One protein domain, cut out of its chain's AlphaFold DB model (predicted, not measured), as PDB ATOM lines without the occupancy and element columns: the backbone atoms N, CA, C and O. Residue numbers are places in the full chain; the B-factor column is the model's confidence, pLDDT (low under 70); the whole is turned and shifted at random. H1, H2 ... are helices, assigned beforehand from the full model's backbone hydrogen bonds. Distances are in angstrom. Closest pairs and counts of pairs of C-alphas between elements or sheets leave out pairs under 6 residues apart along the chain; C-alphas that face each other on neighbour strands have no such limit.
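This is residues 2 to 122 of the 166 residues of an uncharacterized protein of Fagus sylvatica (UniProt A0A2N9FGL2). Five helices make an open frame: H1 and H5 run side by side the same way along one side, H2 leads from the last residues of H1 across to the other side, and H4 stands crosswise to H2 there. The short H3 sits by the far end of H2, the link of residues 95 to 100 leads from H4 back to the first residues of H5, and residues 73 to 78 stick out as a loop. The printed part has 121 residues, with five named helices in the order H1, H2, H3, H4, H5 and no named strand; its class is all helix. It is only just compact, close to loose, with a radius of gyration of the C-alphas of 16.0 A, and spans 45 by 34 by 30 A.

Start with H1, residues 2 to 19, and set beside it H5, residues 101 to 119. They touch, closest at the C-alphas of Ser 6 and Met 106, 4.6 A apart, and run the same way at a shallow tilt of 34.6 degrees, only just short of steep. Next find H2, residues 29 to 48, the hub, which touches three other helices. Its residues 29 to 33 touch residues 17 to 18 of H1, closest at the C-alphas of His 30 and Leu 17, 6.4 A apart; the two helices run opposite ways at a steep tilt of 63 degrees. Residues 44 to 48 of H2 only just touch H3, residues 57 to 65, with 3 pairs of C-alphas within 8 A; the closest, Ile 44 and Ala 60, are 7.1 A apart, and the helices are about perpendicular at 85 degrees. Residues 36 to 40 of H2 touch residues 82 to 85 of H4, which is residues 82 to 94. Their closest C-alphas, Val 40 and Ile 85, are 6.9 A apart, and the lines are about perpendicular at 77 degrees. H4 is apart from H1 and from H5. In H1, H2, H3 and H5 every O i to N i+4 pair is within hydrogen-bond range; in H4 it is 8 of 9.

Find C-alpha 2 at (238.689, 228.406, 444.994); from there H1 runs 25.6 A to Lys 19. H2, from C-alpha 29 at (245.024, 248.388, 427.117), covers 28.0 A to Leu 48. H3 measures 12.4 A and H4 18.8 A. H5 covers 26.9 A and ends at C-alpha 119, (240.751, 236.750, 420.188).

The two C-alphas farthest apart, those of Ser 49 and Gly 122, are 46.8 A from each other. The printed part has no cut. The link from H3 to H4, residues 66 to 81, is long; within it residues 73 to 78 stand free. Look at the B-factor column for pLDDT under 70: residues 28, 30 and 70 to 83.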
ATOM      1  N   LYS A   2     239.291 227.474 445.980       86.94
ATOM      2  CA  LYS A   2     238.689 228.406 444.994       86.94
ATOM      3  C   LYS A   2     239.312 229.814 445.029       86.94
ATOM      4  O   LYS A   2     239.736 230.314 443.994       86.94
ATOM      5  N   HIS A   3     239.472 230.390 446.224       90.25
ATOM      6  CA  HIS A   3     240.156 231.677 446.427       90.25
ATOM      7  C   HIS A   3     241.577 231.714 445.833       90.25
ATOM      8  O   HIS A   3     241.943 232.650 445.133       90.25
ATOM      9  N   GLU A   4     242.377 230.678 446.082       92.56
ATOM     10  CA  GLU A   4     243.759 230.598 445.597       92.56
ATOM     11  C   GLU A   4     243.826 230.531 444.067       92.56
ATOM     12  O   GLU A   4     244.563 231.295 443.451       92.56
ATOM     13  N   ARG A   5     242.989 229.693 443.442       91.12
ATOM     14  CA  ARG A   5     242.890 229.608 441.975       91.12
ATOM     15  C   ARG A   5     242.447 230.930 441.353       91.12
ATOM     16  O   ARG A   5     243.019 231.351 440.351       91.12
ATOM     17  N   SER A   6     241.469 231.593 441.970       92.88
ATOM     18  CA  SER A   6     241.004 232.922 441.568       92.88
ATOM     19  C   SER A   6     242.144 233.951 441.603       92.88
ATOM     20  O   SER A   6     242.369 234.662 440.622       92.88
ATOM     21  N   ASN A   7     242.942 233.955 442.677       93.06
ATOM     22  CA  ASN A   7     244.117 234.818 442.783       93.06
ATOM     23  C   ASN A   7     245.151 234.520 441.691       93.06
ATOM     24  O   ASN A   7     245.584 235.454 441.018       93.06
ATOM     25  N   CYS A   8     245.506 233.250 441.466       95.75
ATOM     26  CA  CYS A   8     246.463 232.866 440.425       95.75
ATOM     27  C   CYS A   8     246.021 233.333 439.031       95.75
ATOM     28  O   CYS A   8     246.821 233.908 438.295       95.75
ATOM     29  N   LEU A   9     244.743 233.142 438.681       95.31
ATOM     30  CA  LEU A   9     244.203 233.599 437.398       95.31
ATOM     31  C   LEU A   9     244.262 235.123 437.272       95.31
ATOM     32  O   LEU A   9     244.756 235.631 436.270       95.31
ATOM     33  N   SER A  10     243.829 235.857 438.300       94.56
ATOM     34  CA  SER A  10     243.870 237.324 438.287       94.56
ATOM     35  C   SER A  10     245.296 237.873 438.128       94.56
ATOM     36  O   SER A  10     245.529 238.793 437.345       94.56
ATOM     37  N   GLN A  11     246.273 237.267 438.811       95.56
ATOM     38  CA  GLN A  11     247.685 237.639 438.720       95.56
ATOM     39  C   GLN A  11     248.253 237.340 437.337       95.56
ATOM     40  O   GLN A  11     248.986 238.160 436.789       95.56
ATOM     41  N   TYR A  12     247.890 236.199 436.753       96.12
ATOM     42  CA  TYR A  12     248.287 235.845 435.399       96.12
ATOM     43  C   TYR A  12     247.696 236.806 434.353       96.12
ATOM     44  O   TYR A  12     248.413 237.280 433.471       96.12
ATOM     45  N   MET A  13     246.419 237.176 434.480       93.62
ATOM     46  CA  MET A  13     245.799 238.161 433.588       93.62
ATOM     47  C   MET A  13     246.463 239.538 433.707       93.62
ATOM     48  O   MET A  13     246.709 240.194 432.694       93.62
ATOM     49  N   LEU A  14     246.821 239.957 434.925       92.19
ATOM     50  CA  LEU A  14     247.575 241.190 435.149       92.19
ATOM     51  C   LEU A  14     248.992 241.110 434.561       92.19
ATOM     52  O   LEU A  14     249.465 242.070 433.953       92.19
ATOM     53  N   TYR A  15     249.661 239.962 434.694       94.31
ATOM     54  CA  TYR A  15     250.948 239.703 434.051       94.31
ATOM     55  C   TYR A  15     250.850 239.871 432.533       94.31
ATOM     56  O   TYR A  15     251.658 240.604 431.963       94.31
ATOM     57  N   LEU A  16     249.842 239.277 431.884       92.75
ATOM     58  CA  LEU A  16     249.627 239.447 430.447       92.75
ATOM     59  C   LEU A  16     249.394 240.913 430.083       92.75
ATOM     60  O   LEU A  16     250.008 241.407 429.142       92.75
ATOM     61  N   LEU A  17     248.569 241.628 430.851       91.00
ATOM     62  CA  LEU A  17     248.274 243.041 430.613       91.00
ATOM     63  C   LEU A  17     249.532 243.923 430.645       91.00
ATOM     64  O   LEU A  17     249.633 244.878 429.878       91.00
ATOM     65  N   VAL A  18     250.499 243.593 431.504       89.62
ATOM     66  CA  VAL A  18     251.731 244.377 431.682       89.62
ATOM     67  C   VAL A  18     252.863 243.912 430.762       89.62
ATOM     68  O   VAL A  18     253.591 244.740 430.217       89.62
ATOM     69  N   LYS A  19     253.064 242.599 430.604       90.31
ATOM     70  CA  LYS A  19     254.224 242.018 429.904       90.31
ATOM     71  C   LYS A  19     253.937 241.645 428.456       90.31
ATOM     72  O   LYS A  19     254.830 241.757 427.617       90.31
ATOM     73  N   HIS A  20     252.702 241.256 428.154       90.62
ATOM     74  CA  HIS A  20     252.281 240.803 426.829       90.62
ATOM     75  C   HIS A  20     250.954 241.443 426.371       90.62
ATOM     76  O   HIS A  20     250.077 240.726 425.887       90.62
ATOM     77  N   PRO A  21     250.777 242.781 426.461       90.44
ATOM     78  CA  PRO A  21     249.497 243.429 426.148       90.44
ATOM     79  C   PRO A  21     249.026 243.177 424.711       90.44
ATOM     80  O   PRO A  21     247.829 243.121 424.461       90.44
ATOM     81  N   TYR A  22     249.955 242.961 423.773       88.94
ATOM     82  CA  TYR A  22     249.650 242.612 422.381       88.94
ATOM     83  C   TYR A  22     248.931 241.263 422.228       88.94
ATOM     84  O   TYR A  22     248.344 241.005 421.182       88.94
ATOM     85  N   MET A  23     248.981 240.387 423.239       91.69
ATOM     86  CA  MET A  23     248.255 239.117 423.231       91.69
ATOM     87  C   MET A  23     246.811 239.244 423.717       91.69
ATOM     88  O   MET A  23     246.062 238.281 423.597       91.69
ATOM     89  N   LEU A  24     246.419 240.394 424.263       90.44
ATOM     90  CA  LEU A  24     245.055 240.636 424.713       90.44
ATOM     91  C   LEU A  24     244.252 241.336 423.607       90.44
ATOM     92  O   LEU A  24     244.803 242.167 422.882       90.44
ATOM     93  N   PRO A  25     242.937 241.085 423.502       80.94
ATOM     94  CA  PRO A  25     242.053 241.749 422.541       80.94
ATOM     95  C   PRO A  25     241.685 243.171 422.973       80.94
ATOM     96  O   PRO A  25     240.549 243.620 422.862       80.94
ATOM     97  N   ILE A  26     242.651 243.884 423.534       71.88
ATOM     98  CA  ILE A  26     242.456 245.177 424.158       71.88
ATOM     99  C   ILE A  26     243.539 246.068 423.549       71.88
ATOM    100  O   ILE A  26     244.715 245.873 423.818       71.88
ATOM    101  N   GLY A  27     243.160 247.001 422.668       70.69
ATOM    102  CA  GLY A  27     244.112 247.800 421.880       70.69
ATOM    103  C   GLY A  27     245.079 248.619 422.745       70.69
ATOM    104  O   GLY A  27     246.163 248.172 423.111       70.69
ATOM    105  N   MET A  28     244.693 249.835 423.128       67.31
ATOM    106  CA  MET A  28     245.486 250.685 424.034       67.31
ATOM    107  C   MET A  28     245.360 250.251 425.511       67.31
ATOM    108  O   MET A  28     245.291 251.088 426.407       67.31
ATOM    109  N   ALA A  29     245.282 248.943 425.783       70.06
ATOM    110  CA  ALA A  29     245.024 248.388 427.117       70.06
ATOM    111  C   ALA A  29     246.041 248.835 428.158       70.06
ATOM    112  O   ALA A  29     245.675 249.188 429.271       70.06
ATOM    113  N   HIS A  30     247.316 248.812 427.779       69.81
ATOM    114  CA  HIS A  30     248.419 249.168 428.656       69.81
ATOM    115  C   HIS A  30     248.381 250.655 429.036       69.81
ATOM    116  O   HIS A  30     248.633 250.979 430.191       69.81
ATOM    117  N   ILE A  31     247.997 251.539 428.102       72.44
ATOM    118  CA  ILE A  31     247.812 252.976 428.361       72.44
ATOM    119  C   ILE A  31     246.664 253.167 429.352       72.44
ATOM    120  O   ILE A  31     246.859 253.746 430.416       72.44
ATOM    121  N   LYS A  32     245.498 252.568 429.070       79.50
ATOM    122  CA  LYS A  32     244.343 252.619 429.979       79.50
ATOM    123  C   LYS A  32     244.657 252.037 431.356       79.50
ATOM    124  O   LYS A  32     244.203 252.560 432.363       79.50
ATOM    125  N   PHE A  33     245.435 250.959 431.416       83.12
ATOM    126  CA  PHE A  33     245.872 250.370 432.676       83.12
ATOM    127  C   PHE A  33     246.741 251.338 433.480       83.12
ATOM    128  O   PHE A  33     246.517 251.481 434.676       83.12
ATOM    129  N   GLN A  34     247.705 252.012 432.846       85.25
ATOM    130  CA  GLN A  34     248.554 252.997 433.519       85.25
ATOM    131  C   GLN A  34     247.749 254.196 434.027       85.25
ATOM    132  O   GLN A  34     247.967 254.621 435.158       85.25
ATOM    133  N   GLU A  35     246.798 254.692 433.232       84.56
ATOM    134  CA  GLU A  35     245.881 255.766 433.632       84.56
ATOM    135  C   GLU A  35     245.048 255.361 434.857       84.56
ATOM    136  O   GLU A  35     245.067 256.058 435.870       84.56
ATOM    137  N   ILE A  36     244.389 254.195 434.800       84.88
ATOM    138  CA  ILE A  36     243.591 253.663 435.916       84.88
ATOM    139  C   ILE A  36     244.478 253.431 437.145       84.88
ATOM    140  O   ILE A  36     244.089 253.762 438.258       84.88
ATOM    141  N   TYR A  37     245.679 252.877 436.971       86.94
ATOM    142  CA  TYR A  37     246.599 252.617 438.077       86.94
ATOM    143  C   TYR A  37     247.041 253.911 438.774       86.94
ATOM    144  O   TYR A  37     247.043 253.967 440.005       86.94
ATOM    145  N   ALA A  38     247.396 254.945 438.006       88.88
ATOM    146  CA  ALA A  38     247.801 256.240 438.547       88.88
ATOM    147  C   ALA A  38     246.658 256.913 439.312       88.88
ATOM    148  O   ALA A  38     246.857 257.397 440.424       88.88
ATOM    149  N   GLU A  39     245.448 256.890 438.761       85.38
ATOM    150  CA  GLU A  39     244.281 257.478 439.408       85.38
ATOM    151  C   GLU A  39     243.863 256.719 440.673       85.38
ATOM    152  O   GLU A  39     243.596 257.342 441.698       85.38
ATOM    153  N   VAL A  40     243.881 255.382 440.652       87.25
ATOM    154  CA  VAL A  40     243.669 254.570 441.860       87.25
ATOM    155  C   VAL A  40     244.706 254.904 442.923       87.25
ATOM    156  O   VAL A  40     244.362 255.020 444.099       87.25
ATOM    157  N   GLY A  41     245.962 255.098 442.517       89.88
ATOM    158  CA  GLY A  41     247.022 255.585 443.392       89.88
ATOM    159  C   GLY A  41     246.662 256.926 444.027       89.88
ATOM    160  O   GLY A  41     246.619 257.015 445.250       89.88
ATOM    161  N   HIS A  42     246.323 257.928 443.215       88.88
ATOM    162  CA  HIS A  42     245.941 259.259 443.691       88.88
ATOM    163  C   HIS A  42     244.729 259.241 444.622       88.88
ATOM    164  O   HIS A  42     244.745 259.912 445.651       88.88
ATOM    165  N   PHE A  43     243.710 258.437 444.315       87.12
ATOM    166  CA  PHE A  43     242.554 258.267 445.187       87.12
ATOM    167  C   PHE A  43     242.964 257.711 446.556       87.12
ATOM    168  O   PHE A  43     242.564 258.237 447.592       87.12
ATOM    169  N   ILE A  44     243.795 256.663 446.585       89.56
ATOM    170  CA  ILE A  44     244.281 256.081 447.844       89.56
ATOM    171  C   ILE A  44     245.115 257.103 448.629       89.56
ATOM    172  O   ILE A  44     244.964 257.200 449.848       89.56
ATOM    173  N   GLU A  45     245.967 257.866 447.946       91.31
ATOM    174  CA  GLU A  45     246.794 258.914 448.551       91.31
ATOM    175  C   GLU A  45     245.949 260.045 449.146       91.31
ATOM    176  O   GLU A  45     246.219 260.465 450.271       91.31
ATOM    177  N   GLU A  46     244.894 260.489 448.453       89.56
ATOM    178  CA  GLU A  46     243.951 261.503 448.945       89.56
ATOM    179  C   GLU A  46     243.203 261.000 450.188       89.56
ATOM    180  O   GLU A  46     243.158 261.687 451.209       89.56
ATOM    181  N   GLN A  47     242.673 259.771 450.148       89.00
ATOM    182  CA  GLN A  47     241.884 259.212 451.252       89.00
ATOM    183  C   GLN A  47     242.720 258.882 452.497       89.00
ATOM    184  O   GLN A  47     242.212 258.947 453.616       89.00
ATOM    185  N   LEU A  48     243.985 258.492 452.324       91.50
ATOM    186  CA  LEU A  48     244.863 258.092 453.430       91.50
ATOM    187  C   LEU A  48     245.900 259.152 453.814       91.50
ATOM    188  O   LEU A  48     246.630 258.939 454.783       91.50
ATOM    189  N   SER A  49     245.971 260.263 453.074       93.25
ATOM    190  CA  SER A  49     246.932 261.356 453.276       93.25
ATOM    191  C   SER A  49     248.386 260.877 453.373       93.25
ATOM    192  O   SER A  49     249.164 261.370 454.189       93.25
ATOM    193  N   LYS A  50     248.754 259.877 452.563       93.56
ATOM    194  CA  LYS A  50     250.102 259.292 452.535       93.56
ATOM    195  C   LYS A  50     250.428 258.682 451.171       93.56
ATOM    196  O   LYS A  50     249.499 258.207 450.519       93.56
ATOM    197  N   PRO A  51     251.708 258.632 450.759       93.81
ATOM    198  CA  PRO A  51     252.104 258.076 449.466       93.81
ATOM    199  C   PRO A  51     251.672 256.615 449.310       93.81
ATOM    200  O   PRO A  51     251.851 255.820 450.235       93.81
ATOM    201  N   VAL A  52     251.197 256.213 448.124       91.50
ATOM    202  CA  VAL A  52     250.664 254.853 447.885       91.50
ATOM    203  C   VAL A  52     251.697 253.760 448.195       91.50
ATOM    204  O   VAL A  52     251.356 252.653 448.601       91.50
ATOM    205  N   LYS A  53     252.981 254.102 448.054       92.81
ATOM    206  CA  LYS A  53     254.148 253.246 448.314       92.81
ATOM    207  C   LYS A  53     254.284 252.852 449.789       92.81
ATOM    208  O   LYS A  53     254.868 251.817 450.090       92.81
ATOM    209  N   GLU A  54     253.760 253.677 450.692       94.31
ATOM    210  CA  GLU A  54     253.809 253.491 452.146       94.31
ATOM    211  C   GLU A  54     252.514 252.874 452.696       94.31
ATOM    212  O   GLU A  54     252.438 252.489 453.865       94.31
ATOM    213  N   VAL A  55     251.477 252.758 451.859       94.25
ATOM    214  CA  VAL A  55     250.182 252.194 452.241       94.25
ATOM    215  C   VAL A  55     250.284 250.677 452.365       94.25
ATOM    216  O   VAL A  55     250.607 249.967 451.411       94.25
ATOM    217  N   LYS A  56     249.924 250.136 453.533       95.00
ATOM    218  CA  LYS A  56     249.823 248.682 453.708       95.00
ATOM    219  C   LYS A  56     248.551 248.161 453.045       95.00
ATOM    220  O   LYS A  56     247.490 248.774 453.137       95.00
ATOM    221  N   LYS A  57     248.606 246.943 452.489       90.50
ATOM    222  CA  LYS A  57     247.443 246.271 451.870       90.50
ATOM    223  C   LYS A  57     246.203 246.252 452.777       90.50
ATOM    224  O   LYS A  57     245.089 246.445 452.297       90.50
ATOM    225  N   LYS A  58     246.392 246.025 454.083       93.56
ATOM    226  CA  LYS A  58     245.300 246.006 455.068       93.56
ATOM    227  C   LYS A  58     244.620 247.373 455.196       93.56
ATOM    228  O   LYS A  58     243.400 247.439 455.167       93.56
ATOM    229  N   GLU A  59     245.404 248.445 455.260       93.50
ATOM    230  CA  GLU A  59     244.901 249.819 455.386       93.50
ATOM    231  C   GLU A  59     244.128 250.240 454.132       93.50
ATOM    232  O   GLU A  59     243.021 250.760 454.239       93.50
ATOM    233  N   ALA A  60     244.666 249.941 452.942       91.50
ATOM    234  CA  ALA A  60     243.956 250.166 451.684       91.50
ATOM    235  C   ALA A  60     242.627 249.397 451.643       91.50
ATOM    236  O   ALA A  60     241.599 249.953 451.272       91.50
ATOM    237  N   SER A  61     242.622 248.129 452.071       91.12
ATOM    238  CA  SER A  61     241.405 247.311 452.101       91.12
ATOM    239  C   SER A  61     240.348 247.864 453.061       91.12
ATOM    240  O   SER A  61     239.173 247.917 452.704       91.12
ATOM    241  N   GLU A  62     240.744 248.304 454.257       92.69
ATOM    242  CA  GLU A  62     239.835 248.911 455.236       92.69
ATOM    243  C   GLU A  62     239.256 250.242 454.747       92.69
ATOM    244  O   GLU A  62     238.080 250.517 454.986       92.69
ATOM    245  N   MET A  63     240.054 251.048 454.041       92.06
ATOM    246  CA  MET A  63     239.597 252.284 453.405       92.06
ATOM    247  C   MET A  63     238.589 251.993 452.288       92.06
ATOM    248  O   MET A  63     237.486 252.536 452.311       92.06
ATOM    249  N   LEU A  64     238.908 251.071 451.373       90.19
ATOM    250  CA  LEU A  64     238.045 250.730 450.235       90.19
ATOM    251  C   LEU A  64     236.671 250.197 450.674       90.19
ATOM    252  O   LEU A  64     235.659 250.495 450.042       90.19
ATOM    253  N   LYS A  65     236.597 249.481 451.804       89.69
ATOM    254  CA  LYS A  65     235.319 249.031 452.387       89.69
ATOM    255  C   LYS A  65     234.403 250.185 452.816       89.69
ATOM    256  O   LYS A  65     233.186 250.015 452.824       89.69
ATOM    257  N   LYS A  66     234.973 251.342 453.168       88.75
ATOM    258  CA  LYS A  66     234.249 252.529 453.656       88.75
ATOM    259  C   LYS A  66     233.848 253.496 452.541       88.75
ATOM    260  O   LYS A  66     233.137 254.458 452.816       88.75
ATOM    261  N   VAL A  67     234.278 253.258 451.299       87.19
ATOM    262  CA  VAL A  67     233.950 254.121 450.156       87.19
ATOM    263  C   VAL A  67     232.434 254.186 449.972       87.19
ATOM    264  O   VAL A  67     231.763 253.154 449.861       87.19
ATOM    265  N   ASN A  68     231.883 255.402 449.940       82.25
ATOM    266  CA  ASN A  68     230.474 255.621 449.629       82.25
ATOM    267  C   ASN A  68     230.249 255.391 448.127       82.25
ATOM    268  O   ASN A  68     230.809 256.093 447.291       82.25
ATOM    269  N   THR A  69     229.439 254.387 447.800       79.75
ATOM    270  CA  THR A  69     229.173 253.932 446.426       79.75
ATOM    271  C   THR A  69     227.837 254.438 445.870       79.75
ATOM    272  O   THR A  69     227.526 254.155 444.718       79.75
ATOM    273  N   GLU A  70     227.040 255.158 446.669       69.62
ATOM    274  CA  GLU A  70     225.680 255.604 446.315       69.62
ATOM    275  C   GLU A  70     225.661 257.018 445.710       69.62
ATOM    276  O   GLU A  70     224.848 257.314 444.839       69.62
ATOM    277  N   ASN A  71     226.618 257.876 446.081       59.56
ATOM    278  CA  ASN A  71     226.686 259.277 445.645       59.56
ATOM    279  C   ASN A  71     227.594 259.491 444.421       59.56
ATOM    280  O   ASN A  71     228.418 260.404 444.391       59.56
ATOM    281  N   MET A  72     227.422 258.663 443.389       55.75
ATOM    282  CA  MET A  72     228.214 258.679 442.147       55.75
ATOM    283  C   MET A  72     228.122 260.004 441.351       55.75
ATOM    284  O   MET A  72     228.898 260.209 440.423       55.75
ATOM    285  N   LEU A  73     227.187 260.908 441.691       50.59
ATOM    286  CA  LEU A  73     226.804 262.063 440.862       50.59
ATOM    287  C   LEU A  73     227.060 263.452 441.474       50.59
ATOM    288  O   LEU A  73     226.885 264.444 440.772       50.59
ATOM    289  N   SER A  74     227.451 263.572 442.746       50.72
ATOM    290  CA  SER A  74     227.449 264.876 443.441       50.72
ATOM    291  C   SER A  74     228.814 265.384 443.906       50.72
ATOM    292  O   SER A  74     228.899 266.498 444.421       50.72
ATOM    293  N   THR A  75     229.901 264.640 443.690       46.16
ATOM    294  CA  THR A  75     231.245 265.095 444.079       46.16
ATOM    295  C   THR A  75     232.244 265.029 442.925       46.16
ATOM    296  O   THR A  75     232.770 263.978 442.591       46.16
ATOM    297  N   ARG A  76     232.556 266.231 442.415       45.88
ATOM    298  CA  ARG A  76     233.764 266.631 441.668       45.88
ATOM    299  C   ARG A  76     233.850 266.237 440.183       45.88
ATOM    300  O   ARG A  76     233.683 265.093 439.790       45.88
ATOM    301  N   GLY A  77     234.111 267.262 439.370       46.22
ATOM    302  CA  GLY A  77     234.053 267.257 437.913       46.22
ATOM    303  C   GLY A  77     234.963 266.258 437.188       46.22
ATOM    304  O   GLY A  77     236.061 265.941 437.625       46.22
ATOM    305  N   ASP A  78     234.452 265.834 436.034       50.41
ATOM    306  CA  ASP A  78     235.143 265.560 434.763       50.41
ATOM    307  C   ASP A  78     236.291 264.534 434.681       50.41
ATOM    308  O   ASP A  78     237.039 264.524 433.707       50.41
ATOM    309  N   TYR A  79     236.398 263.587 435.615       52.34
ATOM    310  CA  TYR A  79     237.280 262.427 435.429       52.34
ATOM    311  C   TYR A  79     236.466 261.136 435.322       52.34
ATOM    312  O   TYR A  79     235.938 260.619 436.304       52.34
ATOM    313  N   ARG A  80     236.361 260.603 434.095       52.41
ATOM    314  CA  ARG A  80     235.665 259.337 433.766       52.41
ATOM    315  C   ARG A  80     236.283 258.094 434.416       52.41
ATOM    316  O   ARG A  80     235.743 256.999 434.270       52.41
ATOM    317  N   SER A  81     237.423 258.230 435.070       54.28
ATOM    318  CA  SER A  81     238.219 257.102 435.527       54.28
ATOM    319  C   SER A  81     237.954 256.806 437.027       54.28
ATOM    320  O   SER A  81     237.912 255.636 437.419       54.28
ATOM    321  N   ASN A  82     237.514 257.815 437.802       56.81
ATOM    322  CA  ASN A  82     236.996 257.694 439.172       56.81
ATOM    323  C   ASN A  82     235.914 256.608 439.292       56.81
ATOM    324  O   ASN A  82     235.836 255.899 440.297       56.81
ATOM    325  N   PHE A  83     235.119 256.408 438.237       69.88
ATOM    326  CA  PHE A  83     234.074 255.387 438.191       69.88
ATOM    327  C   PHE A  83     234.596 253.962 438.416       69.88
ATOM    328  O   PHE A  83     233.878 253.156 439.005       69.88
ATOM    329  N   VAL A  84     235.826 253.624 438.011       79.94
ATOM    330  CA  VAL A  84     236.329 252.241 438.108       79.94
ATOM    331  C   VAL A  84     236.457 251.795 439.565       79.94
ATOM    332  O   VAL A  84     236.018 250.695 439.896       79.94
ATOM    333  N   ILE A  85     236.986 252.642 440.455       83.88
ATOM    334  CA  ILE A  85     237.098 252.320 441.889       83.88
ATOM    335  C   ILE A  85     235.717 252.202 442.520       83.88
ATOM    336  O   ILE A  85     235.479 251.265 443.281       83.88
ATOM    337  N   PHE A  86     234.792 253.110 442.193       85.62
ATOM    338  CA  PHE A  86     233.429 253.057 442.724       85.62
ATOM    339  C   PHE A  86     232.690 251.802 442.261       85.62
ATOM    340  O   PHE A  86     232.091 251.116 443.089       85.62
ATOM    341  N   HIS A  87     232.778 251.450 440.976       86.12
ATOM    342  CA  HIS A  87     232.213 250.212 440.445       86.12
ATOM    343  C   HIS A  87     232.862 248.981 441.080       86.12
ATOM    344  O   HIS A  87     232.144 248.066 441.473       86.12
ATOM    345  N   ALA A  88     234.186 248.970 441.254       88.88
ATOM    346  CA  ALA A  88     234.888 247.875 441.916       88.88
ATOM    347  C   ALA A  88     234.469 247.729 443.389       88.88
ATOM    348  O   ALA A  88     234.201 246.618 443.841       88.88
ATOM    349  N   CYS A  89     234.350 248.835 444.133       89.88
ATOM    350  CA  CYS A  89     233.891 248.826 445.524       89.88
ATOM    351  C   CYS A  89     232.428 248.388 445.632       89.88
ATOM    352  O   CYS A  89     232.088 247.609 446.520       89.88
ATOM    353  N   LYS A  90     231.561 248.858 444.726       90.62
ATOM    354  CA  LYS A  90     230.153 248.450 444.664       90.62
ATOM    355  C   LYS A  90     230.034 246.952 444.386       90.62
ATOM    356  O   LYS A  90     229.391 246.252 445.159       90.62
ATOM    357  N   LEU A  91     230.731 246.457 443.363       91.50
ATOM    358  CA  LEU A  91     230.762 245.035 443.023       91.50
ATOM    359  C   LEU A  91     231.293 244.190 444.188       91.50
ATOM    360  O   LEU A  91     230.729 243.149 444.502       91.50
ATOM    361  N   ALA A  92     232.347 244.646 444.872       91.31
ATOM    362  CA  ALA A  92     232.881 243.950 446.040       91.31
ATOM    363  C   ALA A  92     231.861 243.854 447.189       91.31
ATOM    364  O   ALA A  92     231.820 242.829 447.866       91.31
ATOM    365  N   LYS A  93     231.030 244.887 447.400       90.69
ATOM    366  CA  LYS A  93     229.930 244.852 448.380       90.69
ATOM    367  C   LYS A  93     228.824 243.886 447.952       90.69
ATOM    368  O   LYS A  93     228.362 243.107 448.777       90.69
ATOM    369  N   GLU A  94     228.435 243.912 446.678       92.06
ATOM    370  CA  GLU A  94     227.389 243.042 446.117       92.06
ATOM    371  C   GLU A  94     227.792 241.558 446.108       92.06
ATOM    372  O   GLU A  94     226.955 240.695 446.344       92.06
ATOM    373  N   LEU A  95     229.081 241.253 445.912       92.25
ATOM    374  CA  LEU A  95     229.627 239.893 446.021       92.25
ATOM    375  C   LEU A  95     229.633 239.352 447.462       92.25
ATOM    376  O   LEU A  95     229.724 238.140 447.663       92.25
ATOM    377  N   GLY A  96     229.564 240.233 448.465       90.75
ATOM    378  CA  GLY A  96     229.540 239.878 449.880       90.75
ATOM    379  C   GLY A  96     230.818 239.204 450.399       90.75
ATOM    380  O   GLY A  96     231.887 239.214 449.780       90.75
ATOM    381  N   ASP A  97     230.712 238.607 451.589       88.31
ATOM    382  CA  ASP A  97     231.830 237.949 452.280       88.31
ATOM    383  C   ASP A  97     231.801 236.414 452.231       88.31
ATOM    384  O   ASP A  97     232.728 235.770 452.718       88.31
ATOM    385  N   GLY A  98     230.790 235.824 451.587       90.69
ATOM    386  CA  GLY A  98     230.647 234.374 451.460       90.69
ATOM    387  C   GLY A  98     231.711 233.727 450.565       90.69
ATOM    388  O   GLY A  98     232.251 234.356 449.660       90.69
ATOM    389  N   GLU A  99     231.979 232.437 450.786       91.12
ATOM    390  CA  GLU A  99     232.934 231.655 449.981       91.12
ATOM    391  C   GLU A  99     232.495 231.484 448.514       91.12
ATOM    392  O   GLU A  99     233.335 231.316 447.626       91.12
ATOM    393  N   GLU A 100     231.191 231.577 448.238       91.56
ATOM    394  CA  GLU A 100     230.604 231.454 446.897       91.56
ATOM    395  C   GLU A 100     231.131 232.513 445.920       91.56
ATOM    396  O   GLU A 100     231.320 232.229 444.735       91.56
ATOM    397  N   LYS A 101     231.492 233.706 446.412       93.81
ATOM    398  CA  LYS A 101     232.056 234.770 445.569       93.81
ATOM    399  C   LYS A 101     233.311 234.330 444.830       93.81
ATOM    400  O   LYS A 101     233.551 234.764 443.708       93.81
ATOM    401  N   TRP A 102     234.116 233.453 445.432       95.12
ATOM    402  CA  TRP A 102     235.352 232.993 444.811       95.12
ATOM    403  C   TRP A 102     235.093 232.115 443.595       95.12
ATOM    404  O   TRP A 102     235.917 232.103 442.684       95.12
ATOM    405  N   GLU A 103     233.962 231.412 443.555       94.06
ATOM    406  CA  GLU A 103     233.532 230.671 442.372       94.06
ATOM    407  C   GLU A 103     233.132 231.617 441.245       94.06
ATOM    408  O   GLU A 103     233.631 231.471 440.133       94.06
ATOM    409  N   ILE A 104     232.334 232.641 441.556       94.88
ATOM    410  CA  ILE A 104     231.935 233.674 440.593       94.88
ATOM    411  C   ILE A 104     233.175 234.366 440.015       94.88
ATOM    412  O   ILE A 104     233.351 234.410 438.801       94.88
ATOM    413  N   ILE A 105     234.079 234.849 440.875       94.62
ATOM    414  CA  ILE A 105     235.296 235.550 440.443       94.62
ATOM    415  C   ILE A 105     236.185 234.620 439.604       94.62
ATOM    416  O   ILE A 105     236.737 235.040 438.590       94.62
ATOM    417  N   MET A 106     236.344 233.356 440.008       95.06
ATOM    418  CA  MET A 106     237.119 232.378 439.239       95.06
ATOM    419  C   MET A 106     236.514 232.147 437.849       95.06
ATOM    420  O   MET A 106     237.259 232.160 436.872       95.06
ATOM    421  N   ASN A 107     235.195 231.973 437.751       95.25
ATOM    422  CA  ASN A 107     234.509 231.755 436.477       95.25
ATOM    423  C   ASN A 107     234.658 232.964 435.546       95.25
ATOM    424  O   ASN A 107     235.045 232.789 434.396       95.25
ATOM    425  N   VAL A 108     234.497 234.185 436.066       95.38
ATOM    426  CA  VAL A 108     234.738 235.420 435.299       95.38
ATOM    427  C   VAL A 108     236.170 235.468 434.760       95.38
ATOM    428  O   VAL A 108     236.381 235.774 433.588       95.38
ATOM    429  N   TRP A 109     237.178 235.127 435.569       95.81
ATOM    430  CA  TRP A 109     238.558 235.094 435.078       95.81
ATOM    431  C   TRP A 109     238.802 234.012 434.025       95.81
ATOM    432  O   TRP A 109     239.569 234.252 433.094       95.81
ATOM    433  N   LEU A 110     238.167 232.846 434.145       95.31
ATOM    434  CA  LEU A 110     238.249 231.787 433.136       95.31
ATOM    435  C   LEU A 110     237.600 232.214 431.816       95.31
ATOM    436  O   LEU A 110     238.175 231.972 430.755       95.31
ATOM    437  N   GLU A 111     236.456 232.892 431.871       95.12
ATOM    438  CA  GLU A 111     235.799 233.462 430.694       95.12
ATOM    439  C   GLU A 111     236.683 234.516 430.022       95.12
ATOM    440  O   GLU A 111     236.912 234.451 428.814       95.12
ATOM    441  N   ILE A 112     237.259 235.440 430.800       94.44
ATOM    442  CA  ILE A 112     238.199 236.448 430.290       94.44
ATOM    443  C   ILE A 112     239.435 235.778 429.672       94.44
ATOM    444  O   ILE A 112     239.894 236.206 428.614       94.44
ATOM    445  N   LEU A 113     239.972 234.727 430.297       95.44
ATOM    446  CA  LEU A 113     241.123 233.979 429.792       95.44
ATOM    447  C   LEU A 113     240.811 233.289 428.457       95.44
ATOM    448  O   LEU A 113     241.591 233.409 427.512       95.44
ATOM    449  N   GLY A 114     239.673 232.596 428.361       94.25
ATOM    450  CA  GLY A 114     239.223 231.956 427.121       94.25
ATOM    451  C   GLY A 114     238.927 232.977 426.021       94.25
ATOM    452  O   GLY A 114     239.316 232.793 424.865       94.25
ATOM    453  N   HIS A 115     238.325 234.110 426.382       92.50
ATOM    454  CA  HIS A 115     238.116 235.222 425.463       92.50
ATOM    455  C   HIS A 115     239.452 235.776 424.951       92.50
ATOM    456  O   HIS A 115     239.652 235.879 423.743       92.50
ATOM    457  N   ALA A 116     240.404 236.051 425.844       93.25
ATOM    458  CA  ALA A 116     241.729 236.526 425.468       93.25
ATOM    459  C   ALA A 116     242.457 235.537 424.548       93.25
ATOM    460  O   ALA A 116     243.041 235.955 423.553       93.25
ATOM    461  N   ALA A 117     242.377 234.235 424.832       93.81
ATOM    462  CA  ALA A 117     242.976 233.197 424.001       93.81
ATOM    463  C   ALA A 117     242.332 233.124 422.607       93.81
ATOM    464  O   ALA A 117     243.039 233.061 421.609       93.81
ATOM    465  N   SER A 118     241.001 233.170 422.511       91.00
ATOM    466  CA  SER A 118     240.297 233.079 421.219       91.00
ATOM    467  C   SER A 118     240.509 234.301 420.318       91.00
ATOM    468  O   SER A 118     240.581 234.166 419.095       91.00
ATOM    469  N   GLN A 119     240.625 235.487 420.915       90.44
ATOM    470  CA  GLN A 119     240.751 236.750 420.188       90.44
ATOM    471  C   GLN A 119     242.203 237.170 419.931       90.44
ATOM    472  O   GLN A 119     242.463 238.079 419.137       90.44
ATOM    473  N   CYS A 120     243.169 236.534 420.591       91.06
ATOM    474  CA  CYS A 120     244.575 236.763 420.310       91.06
ATOM    475  C   CYS A 120     244.903 236.325 418.873       91.06
ATOM    476  O   CYS A 120     244.460 235.285 418.383       91.06
ATOM    477  N   ARG A 121     245.696 237.132 418.162       89.69
ATOM    478  CA  ARG A 121     246.094 236.813 416.786       89.69
ATOM    479  C   ARG A 121     246.972 235.562 416.778       89.69
ATOM    480  O   ARG A 121     247.965 235.501 417.503       89.69
ATOM    481  N   GLY A 122     246.698 234.627 415.865       89.56
ATOM    482  CA  GLY A 122     247.495 233.401 415.711       89.56
ATOM    483  C   GLY A 122     249.001 233.653 415.530       89.56
ATOM    484  O   GLY A 122     249.821 232.877 416.013       89.56
TER     485      GLY A 122